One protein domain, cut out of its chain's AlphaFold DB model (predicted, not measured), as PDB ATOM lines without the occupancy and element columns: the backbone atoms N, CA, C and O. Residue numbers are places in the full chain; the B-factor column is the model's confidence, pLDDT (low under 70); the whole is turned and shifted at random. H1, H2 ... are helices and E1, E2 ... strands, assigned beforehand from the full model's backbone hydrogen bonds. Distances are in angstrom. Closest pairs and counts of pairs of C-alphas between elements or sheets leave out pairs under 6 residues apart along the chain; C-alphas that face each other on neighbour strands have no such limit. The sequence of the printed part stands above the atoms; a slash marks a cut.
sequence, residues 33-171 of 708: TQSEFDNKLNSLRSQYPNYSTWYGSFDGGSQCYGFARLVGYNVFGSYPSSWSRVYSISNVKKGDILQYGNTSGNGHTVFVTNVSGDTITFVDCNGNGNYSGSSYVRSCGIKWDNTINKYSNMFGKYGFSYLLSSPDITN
ATOM      1  N   THR A  33     126.876 119.522 107.495       73.19
ATOM      2  CA  THR A  33     128.179 119.289 106.847       73.19
ATOM      3  C   THR A  33     128.647 117.839 107.001       73.19
ATOM      4  O   THR A  33     128.221 117.126 107.915       73.19
ATOM      5  N   GLN A  34     129.568 117.398 106.137       75.31
ATOM      6  CA  GLN A  34     130.194 116.077 106.248       75.31
ATOM      7  C   GLN A  34     130.872 115.863 107.611       75.31
ATOM      8  O   GLN A  34     130.653 114.838 108.249       75.31
ATOM      9  N   SER A  35     131.633 116.850 108.090       71.56
ATOM     10  CA  SER A  35     132.328 116.771 109.380       71.56
ATOM     11  C   SER A  35     131.357 116.697 110.562       71.56
ATOM     12  O   SER A  35     131.593 115.956 111.513       71.56
ATOM     13  N   GLU A  36     130.238 117.428 110.519       77.12
ATOM     14  CA  GLU A  36     129.191 117.327 111.544       77.12
ATOM     15  C   GLU A  36     128.475 115.979 111.506       77.12
ATOM     16  O   GLU A  36     128.214 115.406 112.564       77.12
ATOM     17  N   PHE A  37     128.177 115.462 110.308       85.69
ATOM     18  CA  PHE A  37     127.609 114.126 110.141       85.69
ATOM     19  C   PHE A  37     128.529 113.069 110.764       85.69
ATOM     20  O   PHE A  37     128.079 112.295 111.611       85.69
ATOM     21  N   ASP A  38     129.822 113.090 110.430       83.12
ATOM     22  CA  ASP A  38     130.805 112.130 110.934       83.12
ATOM     23  C   ASP A  38     130.995 112.249 112.454       83.12
ATOM     24  O   ASP A  38     130.987 111.241 113.161       83.12
ATOM     25  N   ASN A  39     131.083 113.469 112.993       76.94
ATOM     26  CA  ASN A  39     131.220 113.700 114.435       76.94
ATOM     27  C   ASN A  39     130.002 113.203 115.222       76.94
ATOM     28  O   ASN A  39     130.155 112.526 116.244       76.94
ATOM     29  N   LYS A  40     128.786 113.496 114.745       86.31
ATOM     30  CA  LYS A  40     127.550 113.026 115.383       86.31
ATOM     31  C   LYS A  40     127.422 111.509 115.293       86.31
ATOM     32  O   LYS A  40     127.043 110.872 116.275       86.31
ATOM     33  N   LEU A  41     127.795 110.915 114.159       89.94
ATOM     34  CA  LEU A  41     127.780 109.466 113.988       89.94
ATOM     35  C   LEU A  41     128.807 108.772 114.891       89.94
ATOM     36  O   LEU A  41     128.490 107.754 115.502       89.94
ATOM     37  N   ASN A  42     130.004 109.345 115.034       86.25
ATOM     38  CA  ASN A  42     131.033 108.858 115.950       86.25
ATOM     39  C   ASN A  42     130.576 108.947 117.410       86.25
ATOM     40  O   ASN A  42     130.737 107.984 118.155       86.25
ATOM     41  N   SER A  43     129.932 110.049 117.805       84.31
ATOM     42  CA  SER A  43     129.350 110.199 119.144       84.31
ATOM     43  C   SER A  43     128.277 109.138 119.425       84.31
ATOM     44  O   SER A  43     128.330 108.455 120.450       84.31
ATOM     45  N   LEU A  44     127.363 108.910 118.475       91.38
ATOM     46  CA  LEU A  44     126.339 107.865 118.575       91.38
ATOM     47  C   LEU A  44     126.944 106.460 118.596       91.38
ATOM     48  O   LEU A  44     126.460 105.596 119.322       91.38
ATOM     49  N   ARG A  45     128.021 106.224 117.844       90.62
ATOM     50  CA  ARG A  45     128.765 104.961 117.861       90.62
ATOM     51  C   ARG A  45     129.443 104.718 119.209       90.62
ATOM     52  O   ARG A  45     129.462 103.578 119.665       90.62
ATOM     53  N   SER A  46     129.951 105.759 119.866       88.12
ATOM     54  CA  SER A  46     130.476 105.669 121.235       88.12
ATOM     55  C   SER A  46     129.373 105.429 122.268       88.12
ATOM     56  O   SER A  46     129.574 104.658 123.202       88.12
ATOM     57  N   GLN A  47     128.208 106.059 122.100       90.19
ATOM     58  CA  GLN A  47     127.057 105.895 122.993       90.19
ATOM     59  C   GLN A  47     126.394 104.517 122.851       90.19
ATOM     60  O   GLN A  47     125.939 103.933 123.834       90.19
ATOM     61  N   TYR A  48     126.365 103.991 121.628       91.38
ATOM     62  CA  TYR A  48     125.755 102.719 121.269       91.38
ATOM     63  C   TYR A  48     126.770 101.814 120.566       91.38
ATOM     64  O   TYR A  48     126.642 101.554 119.368       91.38
ATOM     65  N   PRO A  49     127.804 101.322 121.268       87.38
ATOM     66  CA  PRO A  49     128.854 100.527 120.647       87.38
ATOM     67  C   PRO A  49     128.310  99.204 120.103       87.38
ATOM     68  O   PRO A  49     127.243  98.726 120.506       87.38
ATOM     69  N   ASN A  50     129.075  98.581 119.203       87.31
ATOM     70  CA  ASN A  50     128.766  97.246 118.694       87.31
ATOM     71  C   ASN A  50     128.421  96.286 119.840       87.31
ATOM     72  O   ASN A  50     129.161  96.189 120.817       87.31
ATOM     73  N   TYR A  51     127.317  95.558 119.672       82.56
ATOM     74  CA  TYR A  51     126.779  94.559 120.598       82.56
ATOM     75  C   TYR A  51     126.123  95.089 121.883       82.56
ATOM     76  O   TYR A  51     125.722  94.281 122.728       82.56
ATOM     77  N   SER A  52     125.964  96.409 122.021       86.94
ATOM     78  CA  SER A  52     125.048  97.010 123.000       86.94
ATOM     79  C   SER A  52     123.579  96.753 122.623       86.94
ATOM     80  O   SER A  52     123.297  96.251 121.533       86.94
ATOM     81  N   THR A  53     122.632  97.057 123.517       87.94
ATOM     82  CA  THR A  53     121.192  96.872 123.253       87.94
ATOM     83  C   THR A  53     120.390  98.154 123.440       87.94
ATOM     84  O   THR A  53     120.629  98.879 124.404       87.94
ATOM     85  N   TRP A  54     119.380  98.378 122.594       90.56
ATOM     86  CA  TRP A  54     118.454  99.512 122.706       90.56
ATOM     87  C   TRP A  54     116.986  99.077 122.649       90.56
ATOM     88  O   TRP A  54     116.449  98.797 121.585       90.56
ATOM     89  N   TYR A  55     116.311  99.057 123.801       88.44
ATOM     90  CA  TYR A  55     114.916  98.598 123.934       88.44
ATOM     91  C   TYR A  55     113.874  99.727 123.837       88.44
ATOM     92  O   TYR A  55     112.740  99.570 124.284       88.44
ATOM     93  N   GLY A  56     114.271 100.889 123.321       89.56
ATOM     94  CA  GLY A  56     113.446 102.089 123.335       89.56
ATOM     95  C   GLY A  56     112.346 102.118 122.273       89.56
ATOM     96  O   GLY A  56     112.226 101.256 121.395       89.56
ATOM     97  N   SER A  57     111.559 103.185 122.349       91.69
ATOM     98  CA  SER A  57     110.701 103.662 121.272       91.69
ATOM     99  C   SER A  57     111.051 105.113 120.957       91.69
ATOM    100  O   SER A  57     111.413 105.888 121.843       91.69
ATOM    101  N   PHE A  58     110.993 105.472 119.681       93.25
ATOM    102  CA  PHE A  58     111.258 106.826 119.219       93.25
ATOM    103  C   PHE A  58     110.501 107.088 117.919       93.25
ATOM    104  O   PHE A  58     110.379 106.196 117.079       93.25
ATOM    105  N   ASP A  59     109.972 108.308 117.781       92.25
ATOM    106  CA  ASP A  59     109.303 108.799 116.572       92.25
ATOM    107  C   ASP A  59     108.304 107.786 115.974       92.25
ATOM    108  O   ASP A  59     108.373 107.405 114.808       92.25
ATOM    109  N   GLY A  60     107.395 107.278 116.810       86.75
ATOM    110  CA  GLY A  60     106.309 106.393 116.380       86.75
ATOM    111  C   GLY A  60     106.682 104.930 116.114       86.75
ATOM    112  O   GLY A  60     105.836 104.200 115.602       86.75
ATOM    113  N   GLY A  61     107.882 104.456 116.470       86.75
ATOM    114  CA  GLY A  61     108.136 103.011 116.489       86.75
ATOM    115  C   GLY A  61     109.149 102.532 117.518       86.75
ATOM    116  O   GLY A  61     109.782 103.316 118.222       86.75
ATOM    117  N   SER A  62     109.240 101.212 117.647       88.25
ATOM    118  CA  SER A  62     110.040 100.508 118.650       88.25
ATOM    119  C   SER A  62     111.174  99.715 118.004       88.25
ATOM    120  O   SER A  62     111.144  99.427 116.805       88.25
ATOM    121  N   GLN A  63     112.187  99.368 118.801       88.19
ATOM    122  CA  GLN A  63     113.301  98.504 118.387       88.19
ATOM    123  C   GLN A  63     114.012  98.989 117.101       88.19
ATOM    124  O   GLN A  63     114.382 100.154 117.047       88.19
ATOM    125  N   CYS A  64     114.202  98.150 116.069       88.94
ATOM    126  CA  CYS A  64     114.867  98.521 114.806       88.94
ATOM    127  C   CYS A  64     114.311  99.813 114.189       88.94
ATOM    128  O   CYS A  64     115.058 100.724 113.830       88.94
ATOM    129  N   TYR A  65     112.982  99.921 114.162       90.75
ATOM    130  CA  TYR A  65     112.262 101.053 113.601       90.75
ATOM    131  C   TYR A  65     112.486 102.327 114.412       90.75
ATOM    132  O   TYR A  65     112.794 103.380 113.855       90.75
ATOM    133  N   GLY A  66     112.369 102.231 115.739       92.81
ATOM    134  CA  GLY A  66     112.626 103.360 116.633       92.81
ATOM    135  C   GLY A  66     114.095 103.786 116.622       92.81
ATOM    136  O   GLY A  66     114.396 104.975 116.604       92.81
ATOM    137  N   PHE A  67     115.018 102.827 116.574       94.81
ATOM    138  CA  PHE A  67     116.448 103.089 116.673       94.81
ATOM    139  C   PHE A  67     116.986 103.800 115.435       94.81
ATOM    140  O   PHE A  67     117.664 104.816 115.564       94.81
ATOM    141  N   ALA A  68     116.641 103.330 114.233       95.94
ATOM    142  CA  ALA A  68     117.054 103.997 112.999       95.94
ATOM    143  C   ALA A  68     116.550 105.451 112.952       95.94
ATOM    144  O   ALA A  68     117.274 106.353 112.528       95.94
ATOM    145  N   ARG A  69     115.335 105.697 113.464       95.00
ATOM    146  CA  ARG A  69     114.766 107.046 113.571       95.00
ATOM    147  C   ARG A  69     115.443 107.900 114.640       95.00
ATOM    148  O   ARG A  69     115.655 109.088 114.416       95.00
ATOM    149  N   LEU A  70     115.824 107.305 115.767       95.44
ATOM    150  CA  LEU A  70     116.603 107.977 116.804       95.44
ATOM    151  C   LEU A  70     117.964 108.425 116.258       95.44
ATOM    152  O   LEU A  70     118.375 109.557 116.502       95.44
ATOM    153  N   VAL A  71     118.654 107.563 115.506       96.00
ATOM    154  CA  VAL A  71     119.925 107.915 114.854       96.00
ATOM    155  C   VAL A  71     119.707 109.061 113.864       96.00
ATOM    156  O   VAL A  71     120.404 110.070 113.953       96.00
ATOM    157  N   GLY A  72     118.687 108.973 113.004       93.81
ATOM    158  CA  GLY A  72     118.345 110.049 112.068       93.81
ATOM    159  C   GLY A  72     118.060 111.391 112.748       93.81
ATOM    160  O   GLY A  72     118.603 112.414 112.332       93.81
ATOM    161  N   TYR A  73     117.294 111.393 113.841       92.81
ATOM    162  CA  TYR A  73     117.024 112.606 114.614       92.81
ATOM    163  C   TYR A  73     118.283 113.183 115.264       92.81
ATOM    164  O   TYR A  73     118.521 114.382 115.173       92.81
ATOM    165  N   ASN A  74     119.121 112.356 115.889       90.12
ATOM    166  CA  ASN A  74     120.337 112.854 116.538       90.12
ATOM    167  C   ASN A  74     121.354 113.410 115.530       90.12
ATOM    168  O   ASN A  74     122.092 114.340 115.850       90.12
ATOM    169  N   VAL A  75     121.372 112.886 114.303       89.25
ATOM    170  CA  VAL A  75     122.235 113.390 113.230       89.25
ATOM    171  C   VAL A  75     121.694 114.705 112.649       89.25
ATOM    172  O   VAL A  75     122.420 115.701 112.600       89.25
ATOM    173  N   PHE A  76     120.415 114.748 112.265       86.75
ATOM    174  CA  PHE A  76     119.846 115.846 111.468       86.75
ATOM    175  C   PHE A  76     118.938 116.818 112.238       86.75
ATOM    176  O   PHE A  76     118.445 117.780 111.659       86.75
ATOM    177  N   GLY A  77     118.659 116.570 113.517       83.56
ATOM    178  CA  GLY A  77     117.820 117.427 114.365       83.56
ATOM    179  C   GLY A  77     116.334 117.470 113.987       83.56
ATOM    180  O   GLY A  77     115.579 118.239 114.574       83.56
ATOM    181  N   SER A  78     115.896 116.660 113.018       85.69
ATOM    182  CA  SER A  78     114.510 116.597 112.546       85.69
ATOM    183  C   SER A  78     113.950 115.187 112.673       85.69
ATOM    184  O   SER A  78     114.665 114.200 112.499       85.69
ATOM    185  N   TYR A  79     112.664 115.091 113.016       89.44
ATOM    186  CA  TYR A  79     111.978 113.814 113.201       89.44
ATOM    187  C   TYR A  79     111.845 113.075 111.864       89.44
ATOM    188  O   TYR A  79     111.196 113.604 110.965       89.44
ATOM    189  N   PRO A  80     112.389 111.856 111.706       94.19
ATOM    190  CA  PRO A  80     112.335 111.173 110.414       94.19
ATOM    191  C   PRO A  80     110.929 110.817 109.915       94.19
ATOM    192  O   PRO A  80     110.741 110.552 108.731       94.19
ATOM    193  N   SER A  81     109.916 110.828 110.779       90.94
ATOM    194  CA  SER A  81     108.505 110.742 110.394       90.94
ATOM    195  C   SER A  81     108.046 111.876 109.476       90.94
ATOM    196  O   SER A  81     107.081 111.672 108.740       90.94
ATOM    197  N   SER A  82     108.737 113.022 109.474       89.81
ATOM    198  CA  SER A  82     108.469 114.147 108.572       89.81
ATOM    199  C   SER A  82     109.257 114.086 107.257       89.81
ATOM    200  O   SER A  82     109.017 114.900 106.367       89.81
ATOM    201  N   TRP A  83     110.191 113.141 107.108       92.12
ATOM    202  CA  TRP A  83     111.029 113.031 105.914       92.12
ATOM    203  C   TRP A  83     110.270 112.450 104.720       92.12
ATOM    204  O   TRP A  83     109.335 111.654 104.860       92.12
ATOM    205  N   SER A  84     110.716 112.817 103.518       91.12
ATOM    206  CA  SER A  84     110.099 112.355 102.274       91.12
ATOM    207  C   SER A  84     110.270 110.850 102.104       91.12
ATOM    208  O   SER A  84     111.383 110.324 102.146       91.12
ATOM    209  N   ARG A  85     109.159 110.149 101.877       93.88
ATOM    210  CA  ARG A  85     109.153 108.707 101.626       93.88
ATOM    211  C   ARG A  85     109.337 108.418 100.140       93.88
ATOM    212  O   ARG A  85     108.549 108.880  99.320       93.88
ATOM    213  N   VAL A  86     110.331 107.600  99.812       91.62
ATOM    214  CA  VAL A  86     110.696 107.231  98.440       91.62
ATOM    215  C   VAL A  86     110.622 105.712  98.280       91.62
ATOM    216  O   VAL A  86     111.186 104.967  99.076       91.62
ATOM    217  N   TYR A  87     109.938 105.242  97.235       93.81
ATOM    218  CA  TYR A  87     109.707 103.812  96.964       93.81
ATOM    219  C   TYR A  87     110.707 103.213  95.960       93.81
ATOM    220  O   TYR A  87     110.432 102.208  95.312       93.81
ATOM    221  N   SER A  88     111.881 103.831  95.820       90.31
ATOM    222  CA  SER A  88     112.988 103.355  94.986       90.31
ATOM    223  C   SER A  88     114.290 103.465  95.766       90.31
ATOM    224  O   SER A  88     114.540 104.486  96.401       90.31
ATOM    225  N   ILE A  89     115.127 102.428  95.691       91.50
ATOM    226  CA  ILE A  89     116.439 102.403  96.352       91.50
ATOM    227  C   ILE A  89     117.563 102.973  95.474       91.50
ATOM    228  O   ILE A  89     118.694 103.117  95.922       91.50
ATOM    229  N   SER A  90     117.271 103.310  94.214       88.81
ATOM    230  CA  SER A  90     118.301 103.645  93.215       88.81
ATOM    231  C   SER A  90     119.159 104.855  93.601       88.81
ATOM    232  O   SER A  90     120.350 104.860  93.303       88.81
ATOM    233  N   ASN A  91     118.565 105.824  94.309       84.81
ATOM    234  CA  ASN A  91     119.205 107.072  94.737       84.81
ATOM    235  C   ASN A  91     119.470 107.115  96.252       84.81
ATOM    236  O   ASN A  91     119.504 108.197  96.833       84.81
ATOM    237  N   VAL A  92     119.602 105.952  96.902       92.88
ATOM    238  CA  VAL A  92     119.954 105.888  98.326       92.88
ATOM    239  C   VAL A  92     121.266 106.626  98.592       92.88
ATOM    240  O   VAL A  92     122.255 106.434  97.880       92.88
ATOM    241  N   LYS A  93     121.285 107.447  99.642       92.50
ATOM    242  CA  LYS A  93     122.473 108.177 100.094       92.50
ATOM    243  C   LYS A  93     122.767 107.903 101.568       92.50
ATOM    244  O   LYS A  93     121.924 107.419 102.323       92.50
ATOM    245  N   LYS A  94     123.994 108.225 101.991       92.38
ATOM    246  CA  LYS A  94     124.341 108.300 103.419       92.38
ATOM    247  C   LYS A  94     123.358 109.229 104.143       92.38
ATOM    248  O   LYS A  94     122.996 110.270 103.607       92.38
ATOM    249  N   GLY A  95     122.933 108.835 105.339       93.81
ATOM    250  CA  GLY A  95     121.933 109.551 106.129       93.81
ATOM    251  C   GLY A  95     120.497 109.051 105.970       93.81
ATOM    252  O   GLY A  95     119.696 109.261 106.882       93.81
ATOM    253  N   ASP A  96     120.165 108.357 104.878       97.00
ATOM    254  CA  ASP A  96     118.816 107.831 104.664       97.00
ATOM    255  C   ASP A  96     118.455 106.725 105.668       97.00
ATOM    256  O   ASP A  96     119.309 106.005 106.194       97.00
ATOM    257  N   ILE A  97     117.153 106.537 105.887       97.31
ATOM    258  CA  ILE A  97     116.619 105.400 106.644       97.31
ATOM    259  C   ILE A  97     115.937 104.441 105.680       97.31
ATOM    260  O   ILE A  97     115.019 104.835 104.964       97.31
ATOM    261  N   LEU A  98     116.333 103.171 105.695       95.94
ATOM    262  CA  LEU A  98     115.774 102.143 104.818       95.94
ATOM    263  C   LEU A  98     114.801 101.253 105.575       95.94
ATOM    264  O   LEU A  98     115.139 100.725 106.632       95.94
ATOM    265  N   GLN A  99     113.630 101.033 104.984       94.06
ATOM    266  CA  GLN A  99     112.656 100.043 105.412       94.06
ATOM    267  C   GLN A  99     112.667  98.845 104.460       94.06
ATOM    268  O   GLN A  99     112.460  98.988 103.255       94.06
ATOM    269  N   TYR A 100     112.807  97.656 105.034       92.38
ATOM    270  CA  TYR A 100     112.660  96.367 104.368       92.38
ATOM    271  C   TYR A 100     111.442  95.620 104.929       92.38
ATOM    272  O   TYR A 100     111.076  95.800 106.093       92.38
ATOM    273  N   GLY A 101     110.810  94.763 104.128       89.19
ATOM    274  CA  GLY A 101     109.686  93.923 104.554       89.19
ATOM    275  C   GLY A 101     108.384  94.688 104.852       89.19
ATOM    276  O   GLY A 101     108.182  95.822 104.426       89.19
ATOM    277  N   ASN A 102     107.452  94.052 105.567       80.62
ATOM    278  CA  ASN A 102     106.100  94.592 105.758       80.62
ATOM    279  C   ASN A 102     106.097  95.853 106.649       80.62
ATOM    280  O   ASN A 102     106.597  95.839 107.769       80.62
ATOM    281  N   THR A 103     105.460  96.926 106.180       73.88
ATOM    282  CA  THR A 103     105.376  98.227 106.861       73.88
ATOM    283  C   THR A 103     104.362  98.275 108.011       73.88
ATOM    284  O   THR A 103     104.269  99.288 108.697       73.88
ATOM    285  N   SER A 104     103.596  97.202 108.219       68.81
ATOM    286  CA  SER A 104     102.561  97.067 109.256       68.81
ATOM    287  C   SER A 104     102.906  96.001 110.307       68.81
ATOM    288  O   SER A 104     102.015  95.491 110.983       68.81
ATOM    289  N   GLY A 105     104.181  95.616 110.429       66.19
ATOM    290  CA  GLY A 105     104.623  94.663 111.450       66.19
ATOM    291  C   GLY A 105     106.023  94.111 111.195       66.19
ATOM    292  O   GLY A 105     107.002  94.684 111.650       66.19
ATOM    293  N   ASN A 106     106.111  92.996 110.455       68.50
ATOM    294  CA  ASN A 106     107.327  92.185 110.236       68.50
ATOM    295  C   ASN A 106     108.390  92.824 109.309       68.50
ATOM    296  O   ASN A 106     109.050  92.119 108.542       68.50
ATOM    297  N   GLY A 107     108.503  94.147 109.306       82.94
ATOM    298  CA  GLY A 107     109.531  94.877 108.575       82.94
ATOM    299  C   GLY A 107     110.799  95.066 109.405       82.94
ATOM    300  O   GLY A 107     110.815  94.822 110.608       82.94
ATOM    301  N   HIS A 108     111.867  95.524 108.758       90.94
ATOM    302  CA  HIS A 108     113.135  95.859 109.399       90.94
ATOM    303  C   HIS A 108     113.637  97.218 108.928       90.94
ATOM    304  O   HIS A 108     113.498  97.544 107.748       90.94
ATOM    305  N   THR A 109     114.216  97.999 109.834       93.12
ATOM    306  CA  THR A 109     114.608  99.384 109.560       93.12
ATOM    307  C   THR A 109     116.055  99.615 109.946       93.12
ATOM    308  O   THR A 109     116.467  99.243 111.042       93.12
ATOM    309  N   VAL A 110     116.816 100.247 109.055       95.12
ATOM    310  CA  VAL A 110     118.244 100.530 109.255       95.12
ATOM    311  C   VAL A 110     118.570 101.970 108.878       95.12
ATOM    312  O   VAL A 110     117.870 102.572 108.062       95.12
ATOM    313  N   PHE A 111     119.638 102.519 109.456       97.38
ATOM    314  CA  PHE A 111     120.142 103.852 109.118       97.38
ATOM    315  C   PHE A 111     121.428 103.735 108.292       97.38
ATOM    316  O   PHE A 111     122.375 103.062 108.707       97.38
ATOM    317  N   VAL A 112     121.465 104.379 107.125       97.19
ATOM    318  CA  VAL A 112     122.586 104.305 106.181       97.19
ATOM    319  C   VAL A 112     123.728 105.195 106.653       97.19
ATOM    320  O   VAL A 112     123.596 106.413 106.742       97.19
ATOM    321  N   THR A 113     124.882 104.591 106.910       95.94
ATOM    322  CA  THR A 113     126.089 105.300 107.345       95.94
ATOM    323  C   THR A 113     127.026 105.616 106.186       95.94
ATOM    324  O   THR A 113     127.749 106.603 106.255       95.94
ATOM    325  N   ASN A 114     127.006 104.818 105.113       94.19
ATOM    326  CA  ASN A 114     127.769 105.082 103.895       94.19
ATOM    327  C   ASN A 114     127.153 104.379 102.670       94.19
ATOM    328  O   ASN A 114     126.442 103.386 102.816       94.19
ATOM    329  N   VAL A 115     127.466 104.854 101.464       91.19
ATOM    330  CA  VAL A 115     127.144 104.185 100.192       91.19
ATOM    331  C   VAL A 115     128.374 104.250  99.287       91.19
ATOM    332  O   VAL A 115     128.919 105.327  99.067       91.19
ATOM    333  N   SER A 116     128.815 103.107  98.762       90.69
ATOM    334  CA  SER A 116     129.923 103.006  97.806       90.69
ATOM    335  C   SER A 116     129.515 102.096  96.648       90.69
ATOM    336  O   SER A 116     129.326 100.892  96.830       90.69
ATOM    337  N   GLY A 117     129.318 102.678  95.461       91.50
ATOM    338  CA  GLY A 117     128.731 101.975  94.317       91.50
ATOM    339  C   GLY A 117     127.339 101.422  94.646       91.50
ATOM    340  O   GLY A 117     126.440 102.168  95.032       91.50
ATOM    341  N   ASP A 118     127.168 100.106  94.520       91.56
ATOM    342  CA  ASP A 118     125.923  99.409  94.878       91.56
ATOM    343  C   ASP A 118     125.913  98.872  96.320       91.56
ATOM    344  O   ASP A 118     124.933  98.255  96.743       91.56
ATOM    345  N   THR A 119     126.987  99.086  97.084       94.69
ATOM    346  CA  THR A 119     127.114  98.626  98.470       94.69
ATOM    347  C   THR A 119     126.667  99.711  99.445       94.69
ATOM    348  O   THR A 119     127.201 100.818  99.463       94.69
ATOM    349  N   ILE A 120     125.709  99.367 100.301       95.94
ATOM    350  CA  ILE A 120     125.206 100.192 101.400       95.94
ATOM    351  C   ILE A 120     125.869  99.718 102.689       95.94
ATOM    352  O   ILE A 120     125.776  98.534 103.014       95.94
ATOM    353  N   THR A 121     126.470 100.637 103.441       95.38
ATOM    354  CA  THR A 121     126.909 100.418 104.823       95.38
ATOM    355  C   THR A 121     125.896 101.042 105.774       95.38
ATOM    356  O   THR A 121     125.454 102.171 105.557       95.38
ATOM    357  N   PHE A 122     125.509 100.327 106.827       95.00
ATOM    358  CA  PHE A 122     124.461 100.778 107.738       95.00
ATOM    359  C   PHE A 122     124.705 100.367 109.190       95.00
ATOM    360  O   PHE A 122     125.472  99.448 109.497       95.00
ATOM    361  N   VAL A 123     124.009 101.064 110.087       93.56
ATOM    362  CA  VAL A 123     123.829 100.649 111.476       93.56
ATOM    363  C   VAL A 123     122.466 100.006 111.651       93.56
ATOM    364  O   VAL A 123     121.453 100.455 111.107       93.56
ATOM    365  N   ASP A 124     122.470  98.932 112.422       90.19
ATOM    366  CA  ASP A 124     121.323  98.086 112.674       90.19
ATOM    367  C   ASP A 124     121.043  97.979 114.174       90.19
ATOM    368  O   ASP A 124     121.968  98.004 114.986       90.19
ATOM    369  N   CYS A 125     119.771  97.818 114.523       87.81
ATOM    370  CA  CYS A 125     119.290  97.334 115.807       87.81
ATOM    371  C   CYS A 125     118.305  96.196 115.514       87.81
ATOM    372  O   CYS A 125     117.380  96.417 114.749       87.81
ATOM    373  N   ASN A 126     118.471  95.009 116.110       78.31
ATOM    374  CA  ASN A 126     117.774  93.735 115.796       78.31
ATOM    375  C   ASN A 126     118.285  92.941 114.585       78.31
ATOM    376  O   ASN A 126     117.871  91.791 114.428       78.31
ATOM    377  N   GLY A 127     119.131  93.486 113.718       65.00
ATOM    378  CA  GLY A 127     119.593  92.745 112.549       65.00
ATOM    379  C   GLY A 127     120.922  92.033 112.741       65.00
ATOM    380  O   GLY A 127     121.832  92.553 113.378       65.00
ATOM    381  N   ASN A 128     120.964  90.811 112.200       61.56
ATOM    382  CA  ASN A 128     122.008  89.776 112.195       61.56
ATOM    383  C   ASN A 128     123.354  90.092 112.884       61.56
ATOM    384  O   ASN A 128     124.427  89.964 112.290       61.56
ATOM    385  N   GLY A 129     123.312  90.433 114.171       53.38
ATOM    386  CA  GLY A 129     124.471  90.454 115.045       53.38
ATOM    387  C   GLY A 129     124.889  89.023 115.354       53.38
ATOM    388  O   GLY A 129     124.663  88.551 116.465       53.38
ATOM    389  N   ASN A 130     125.480  88.325 114.383       52.75
ATOM    390  CA  ASN A 130     126.226  87.107 114.665       52.75
ATOM    391  C   ASN A 130     127.437  87.510 115.508       52.75
ATOM    392  O   ASN A 130     128.479  87.922 114.996       52.75
ATOM    393  N   TYR A 131     127.291  87.404 116.826       55.56
ATOM    394  CA  TYR A 131     128.426  87.210 117.717       55.56
ATOM    395  C   TYR A 131     129.208  86.031 117.151       55.56
ATOM    396  O   TYR A 131     128.587  85.021 116.846       55.56
ATOM    397  N   SER A 132     130.517  86.167 116.953       47.91
ATOM    398  CA  SER A 132     131.448  85.100 116.546       47.91
ATOM    399  C   SER A 132     130.913  83.669 116.788       47.91
ATOM    400  O   SER A 132     131.045  83.139 117.890       47.91
ATOM    401  N   GLY A 133     130.268  83.068 115.777       52.75
ATOM    402  CA  GLY A 133     129.758  81.687 115.812       52.75
ATOM    403  C   GLY A 133     128.468  81.393 116.607       52.75
ATOM    404  O   GLY A 133     128.162  80.221 116.803       52.75
ATOM    405  N   SER A 134     127.701  82.385 117.070       45.53
ATOM    406  CA  SER A 134     126.440  82.176 117.805       45.53
ATOM    407  C   SER A 134     125.215  82.214 116.889       45.53
ATOM    408  O   SER A 134     125.066  83.125 116.084       45.53
ATOM    409  N   SER A 135     124.296  81.262 117.063       48.31
ATOM    410  CA  SER A 135     122.998  81.176 116.379       48.31
ATOM    411  C   SER A 135     121.893  82.043 117.012       48.31
ATOM    412  O   SER A 135     120.722  81.882 116.665       48.31
ATOM    413  N   TYR A 136     122.231  82.954 117.937       51.88
ATOM    414  CA  TYR A 136     121.253  83.765 118.669       51.88
ATOM    415  C   TYR A 136     121.493  85.272 118.505       51.88
ATOM    416  O   TYR A 136     122.465  85.833 119.015       51.88
ATOM    417  N   VAL A 137     120.558  85.944 117.828       56.59
ATOM    418  CA  VAL A 137     120.495  87.409 117.738       56.59
ATOM    419  C   VAL A 137     120.006  87.943 119.085       56.59
ATOM    420  O   VAL A 137     118.920  87.579 119.540       56.59
ATOM    421  N   ARG A 138     120.780  88.811 119.755       63.34
ATOM    422  CA  ARG A 138     120.242  89.531 120.920       63.34
ATOM    423  C   ARG A 138     119.109  90.430 120.442       63.34
ATOM    424  O   ARG A 138     119.322  91.267 119.564       63.34
ATOM    425  N   SER A 139     117.927  90.266 121.038       74.31
ATOM    426  CA  SER A 139     116.830  91.215 120.849       74.31
ATOM    427  C   SER A 139     117.356  92.620 121.131       74.31
ATOM    428  O   SER A 139     118.019  92.856 122.140       74.31
ATOM    429  N   CYS A 140     117.108  93.527 120.199       83.19
ATOM    430  CA  CYS A 140     117.531  94.921 120.198       83.19
ATOM    431  C   CYS A 140     119.048  95.146 120.176       83.19
ATOM    432  O   CYS A 140     119.508  96.206 120.596       83.19
ATOM    433  N   GLY A 141     119.831  94.167 119.711       85.75
ATOM    434  CA  GLY A 141     121.284  94.274 119.597       85.75
ATOM    435  C   GLY A 141     121.719  95.216 118.475       85.75
ATOM    436  O   GLY A 141     121.207  95.113 117.361       85.75
ATOM    437  N   ILE A 142     122.670  96.105 118.772       89.00
ATOM    438  CA  ILE A 142     123.186  97.119 117.848       89.00
ATOM    439  C   ILE A 142     124.427  96.612 117.121       89.00
ATOM    440  O   ILE A 142     125.364  96.106 117.745       89.00
ATOM    441  N   LYS A 143     124.464  96.790 115.800       87.56
ATOM    442  CA  LYS A 143     125.622  96.452 114.974       87.56
ATOM    443  C   LYS A 143     125.864  97.519 113.905       87.56
ATOM    444  O   LYS A 143     125.032  97.751 113.032       87.56
ATOM    445  N   TRP A 144     127.021  98.156 113.994       91.62
ATOM    446  CA  TRP A 144     127.587  99.073 113.015       91.62
ATOM    447  C   TRP A 144     128.322  98.316 111.915       91.62
ATOM    448  O   TRP A 144     128.770  97.182 112.114       91.62
ATOM    449  N   ASP A 145     128.499  99.005 110.790       90.75
ATOM    450  CA  ASP A 145     129.307  98.566 109.651       90.75
ATOM    451  C   ASP A 145     128.785  97.287 108.981       90.75
ATOM    452  O   ASP A 145     129.531  96.567 108.318       90.75
ATOM    453  N   ASN A 146     127.484  97.009 109.125       88.62
ATOM    454  CA  ASN A 146     126.825  96.012 108.290       88.62
ATOM    455  C   ASN A 146     126.811  96.499 106.844       88.62
ATOM    456  O   ASN A 146     126.682  97.698 106.596       88.62
ATOM    457  N   THR A 147     126.909  95.569 105.896       91.94
ATOM    458  CA  THR A 147     126.868  95.887 104.469       91.94
ATOM    459  C   THR A 147     125.829  95.055 103.732       91.94
ATOM    460  O   THR A 147     125.563  93.905 104.085       91.94
ATOM    461  N   ILE A 148     125.218  95.642 102.705       91.62
ATOM    462  CA  ILE A 148     124.290  94.962 101.798       91.62
ATOM    463  C   ILE A 148     124.409  95.558 100.391       91.62
ATOM    464  O   ILE A 148     124.668  96.750 100.240       91.62
ATOM    465  N   ASN A 149     124.223  94.747  99.349       93.38
ATOM    466  CA  ASN A 149     124.011  95.280  98.003       93.38
ATOM    467  C   ASN A 149     122.589  95.859  97.908       93.38
ATOM    468  O   ASN A 149     121.639  95.199  98.326       93.38
ATOM    469  N   LYS A 150     122.425  97.059  97.344       89.00
ATOM    470  CA  LYS A 150     121.135  97.772  97.311       89.00
ATOM    471  C   LYS A 150     119.999  97.006  96.616       89.00
ATOM    472  O   LYS A 150     118.834  97.290  96.862       89.00
ATOM    473  N   TYR A 151     120.306  96.011  95.788       89.25
ATOM    474  CA  TYR A 151     119.303  95.185  95.108       89.25
ATOM    475  C   TYR A 151     119.045  93.829  95.789       89.25
ATOM    476  O   TYR A 151     118.219  93.051  95.315       89.25
ATOM    477  N   SER A 152     119.723  93.534  96.901       90.06
ATOM    478  CA  SER A 152     119.586  92.272  97.635       90.06
ATOM    479  C   SER A 152     118.503  92.322  98.717       90.06
ATOM    480  O   SER A 152     118.227  93.361  99.314       90.06
ATOM    481  N   ASN A 153     117.935  91.157  99.041       89.31
ATOM    482  CA  ASN A 153     117.033  91.011 100.185       89.31
ATOM    483  C   ASN A 153     117.809  91.083 101.510       89.31
ATOM    484  O   ASN A 153     118.763  90.329 101.724       89.31
ATOM    485  N   MET A 154     117.344  91.919 102.439       87.06
ATOM    486  CA  MET A 154     117.883  92.012 103.794       87.06
ATOM    487  C   MET A 154     117.709  90.672 104.518       87.06
ATOM    488  O   MET A 154     116.612  90.102 104.566       87.06
ATOM    489  N   PHE A 155     118.819  90.137 105.030       82.75
ATOM    490  CA  PHE A 155     118.925  88.788 105.613       82.75
ATOM    491  C   PHE A 155     118.459  87.658 104.676       82.75
ATOM    492  O   PHE A 155     117.983  86.624 105.138       82.75
ATOM    493  N   GLY A 156     118.522  87.869 103.355       83.06
ATOM    494  CA  GLY A 156     118.009  86.929 102.354       83.06
ATOM    495  C   GLY A 156     116.482  86.780 102.345       83.06
ATOM    496  O   GLY A 156     115.962  85.968 101.587       83.06
ATOM    497  N   LYS A 157     115.753  87.557 103.163       84.25
ATOM    498  CA  LYS A 157     114.315  87.380 103.415       84.25
ATOM    499  C   LYS A 157     113.476  88.610 103.078       84.25
ATOM    500  O   LYS A 157     112.393  88.464 102.520       84.25
ATOM    501  N   TYR A 158     113.926  89.804 103.455       87.88
ATOM    502  CA  TYR A 158     113.106  91.011 103.379       87.88
ATOM    503  C   TYR A 158     113.508  91.872 102.182       87.88
ATOM    504  O   TYR A 158     114.612  92.411 102.150       87.88
ATOM    505  N   GLY A 159     112.606  92.014 101.211       90.31
ATOM    506  CA  GLY A 159     112.782  92.955 100.102       90.31
ATOM    507  C   GLY A 159     112.690  94.411 100.561       90.31
ATOM    508  O   GLY A 159     112.111  94.698 101.611       90.31
ATOM    509  N   PHE A 160     113.279  95.323  99.787       94.25
ATOM    510  CA  PHE A 160     113.172  96.766 100.011       94.25
ATOM    511  C   PHE A 160     111.715  97.233  99.890       94.25
ATOM    512  O   PHE A 160     111.004  96.814  98.977       94.25
ATOM    513  N   SER A 161     111.291  98.121 100.790       94.31
ATOM    514  CA  SER A 161     109.926  98.660 100.820       94.31
ATOM    515  C   SER A 161     109.905 100.152 100.515       94.31
ATOM    516  O   SER A 161     109.223 100.588  99.594       94.31
ATOM    517  N   TYR A 162     110.643 100.946 101.288       94.50
ATOM    518  CA  TYR A 162     110.821 102.376 101.046       94.50
ATOM    519  C   TYR A 162     112.068 102.879 101.766       94.50
ATOM    520  O   TYR A 162     112.562 102.239 102.693       94.50
ATOM    521  N   LEU A 163     112.531 104.065 101.392       95.19
ATOM    522  CA  LEU A 163     113.458 104.852 102.191       95.19
ATOM    523  C   LEU A 163     112.813 106.160 102.638       95.19
ATOM    524  O   LEU A 163     111.909 106.679 101.981       95.19
ATOM    525  N   LEU A 164     113.252 106.667 103.781       95.44
ATOM    526  CA  LEU A 164     113.008 108.039 104.203       95.44
ATOM    527  C   LEU A 164     114.249 108.829 103.810       95.44
ATOM    528  O   LEU A 164     115.328 108.578 104.351       95.44
ATOM    529  N   SER A 165     114.082 109.727 102.842       93.62
ATOM    530  CA  SER A 165     115.162 110.556 102.319       93.62
ATOM    531  C   SER A 165     115.550 111.577 103.373       93.62
ATOM    532  O   SER A 165     114.736 112.438 103.721       93.62
ATOM    533  N   SER A 166     116.784 111.503 103.858       91.12
ATOM    534  CA  SER A 166     117.281 112.456 104.842       91.12
ATOM    535  C   SER A 166     117.449 113.854 104.241       91.12
ATOM    536  O   SER A 166     117.582 113.994 103.011       91.12
ATOM    537  N   PRO A 167     117.520 114.897 105.090       90.00
ATOM    538  CA  PRO A 167     118.148 116.159 104.716       90.00
ATOM    539  C   PRO A 167     119.540 115.915 104.120       90.00
ATOM    540  O   PRO A 167     120.190 114.904 104.412       90.00
ATOM    541  N   ASP A 168     119.988 116.814 103.250       81.75
ATOM    542  CA  ASP A 168     121.256 116.631 102.547       81.75
ATOM    543  C   ASP A 168     122.456 116.725 103.497       81.75
ATOM    544  O   ASP A 168     122.502 117.558 104.405       81.75
ATOM    545  N   ILE A 169     123.444 115.859 103.263       75.50
ATOM    546  CA  ILE A 169     124.779 115.981 103.848       75.50
ATOM    547  C   ILE A 169     125.627 116.684 102.806       75.50
ATOM    548  O   ILE A 169     125.948 116.130 101.754       75.50
ATOM    549  N   THR A 170     125.950 117.930 103.092       62.50
ATOM    550  CA  THR A 170     126.795 118.735 102.224       62.50
ATOM    551  C   THR A 170     128.247 118.290 102.405       62.50
ATOM    552  O   THR A 170     128.804 118.356 103.502       62.50
ATOM    553  N   ASN A 171     128.890 117.818 101.332       44.38
ATOM    554  CA  ASN A 171     130.340 118.002 101.223       44.38
ATOM    555  C   ASN A 171     130.570 119.520 101.167       44.38
ATOM    556  O   ASN A 171     129.709 120.202 100.600       44.38
TER     557      ASN A 171
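Overview. This is residues 33 to 171 of the 708 residues of the protein "Dockerin domain-containing protein" of Oscillospiraceae bacterium (UniProt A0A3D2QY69). One strongly twisted sheet of six strands has H2 packed along one face, over E3, while H1 makes a helical hairpin with H2 and packs on its residues 71 to 75. A long loop, residues 126 to 141, reaches as far as 24 A from the mean of the C-alphas. The printed part has 139 residues, with two named helices and then six named strands, H1 H2 E1 E2 E3 E4 E5 E6 along the chain; under half of the residues, 67, are in named elements, and the class is mixed. The sheet's order is E1 E6 E2 E3 E4 E5, antiparallel throughout. The whole is compact, with a radius of gyration of the C-alphas of 13.8 A and spans of 40 by 31 by 31 A.

Along the chain. The sheet holds E1, residues 84 to 86; E6, residues 160 to 165; E2, residues 97 to 101; E3, residues 107 to 116, 24.5 A long; E4, residues 119 to 125, 19.1 A; and E5, residues 142 to 149, 19.9 A. H1, residues 34 to 47, and H2, residues 63 to 76, are each 19.8 A long. H1 begins with C-alpha 34 at (130.194, 116.077, 106.248), and E6 ends with C-alpha 165 at (115.162, 110.556, 102.319).

Arrangement. E2 E3 E4 E5 form a meander, each strand the antiparallel neighbour of the one before. N 100 and O 108 of E2 and E3 are 2.8 A apart, N 113 and O 121 of E3 and E4 2.8 A, and N 122 and O 146 of E4 and E5 2.9 A. E3 bends by 77 degrees at residue 113, and E5 by 65 degrees at residue 145. E6 is the antiparallel neighbour of E2, with N 99 and O 162 2.8 A apart, and of E1, with N 163 and O 86 2.8 A apart. The edge strands are E1 and E5. With H1 and H2 the sheet makes two layers, helices on one face of a sheet. H2 is on the sheet at a height over the sheet of 8.1 A and runs along the strands, over E3, at 16 degrees to E3 on the local plane; the closest C-alphas of H2 and E3, those of Ala 68 and Phe 111, are 5.0 A apart, and the closest of H2 and E4, those of Cys 64 and Cys 125, are 4.7 A apart. H2 touches H1 with residues 71 to 75 alone, the closest C-alphas being those of Lys 40 and Val 75, 5.7 A; they run opposite ways at a steep tilt of 42 degrees. In H1 and H2 every O i to N i+4 pair is within hydrogen-bond range.

Size, cuts and confidence. The two C-alphas farthest apart, of Ser 135 and Asn 171, are 40.5 A apart, while those of Thr 33 and Asn 171 are 6.2 A apart. The printed part has no cut. The links H1 to H2 and E4 to E5 are long. Mean pLDDT of the printed part is 85.4; residues 104 to 106, 127 to 138 and 170 to 171 are under 70.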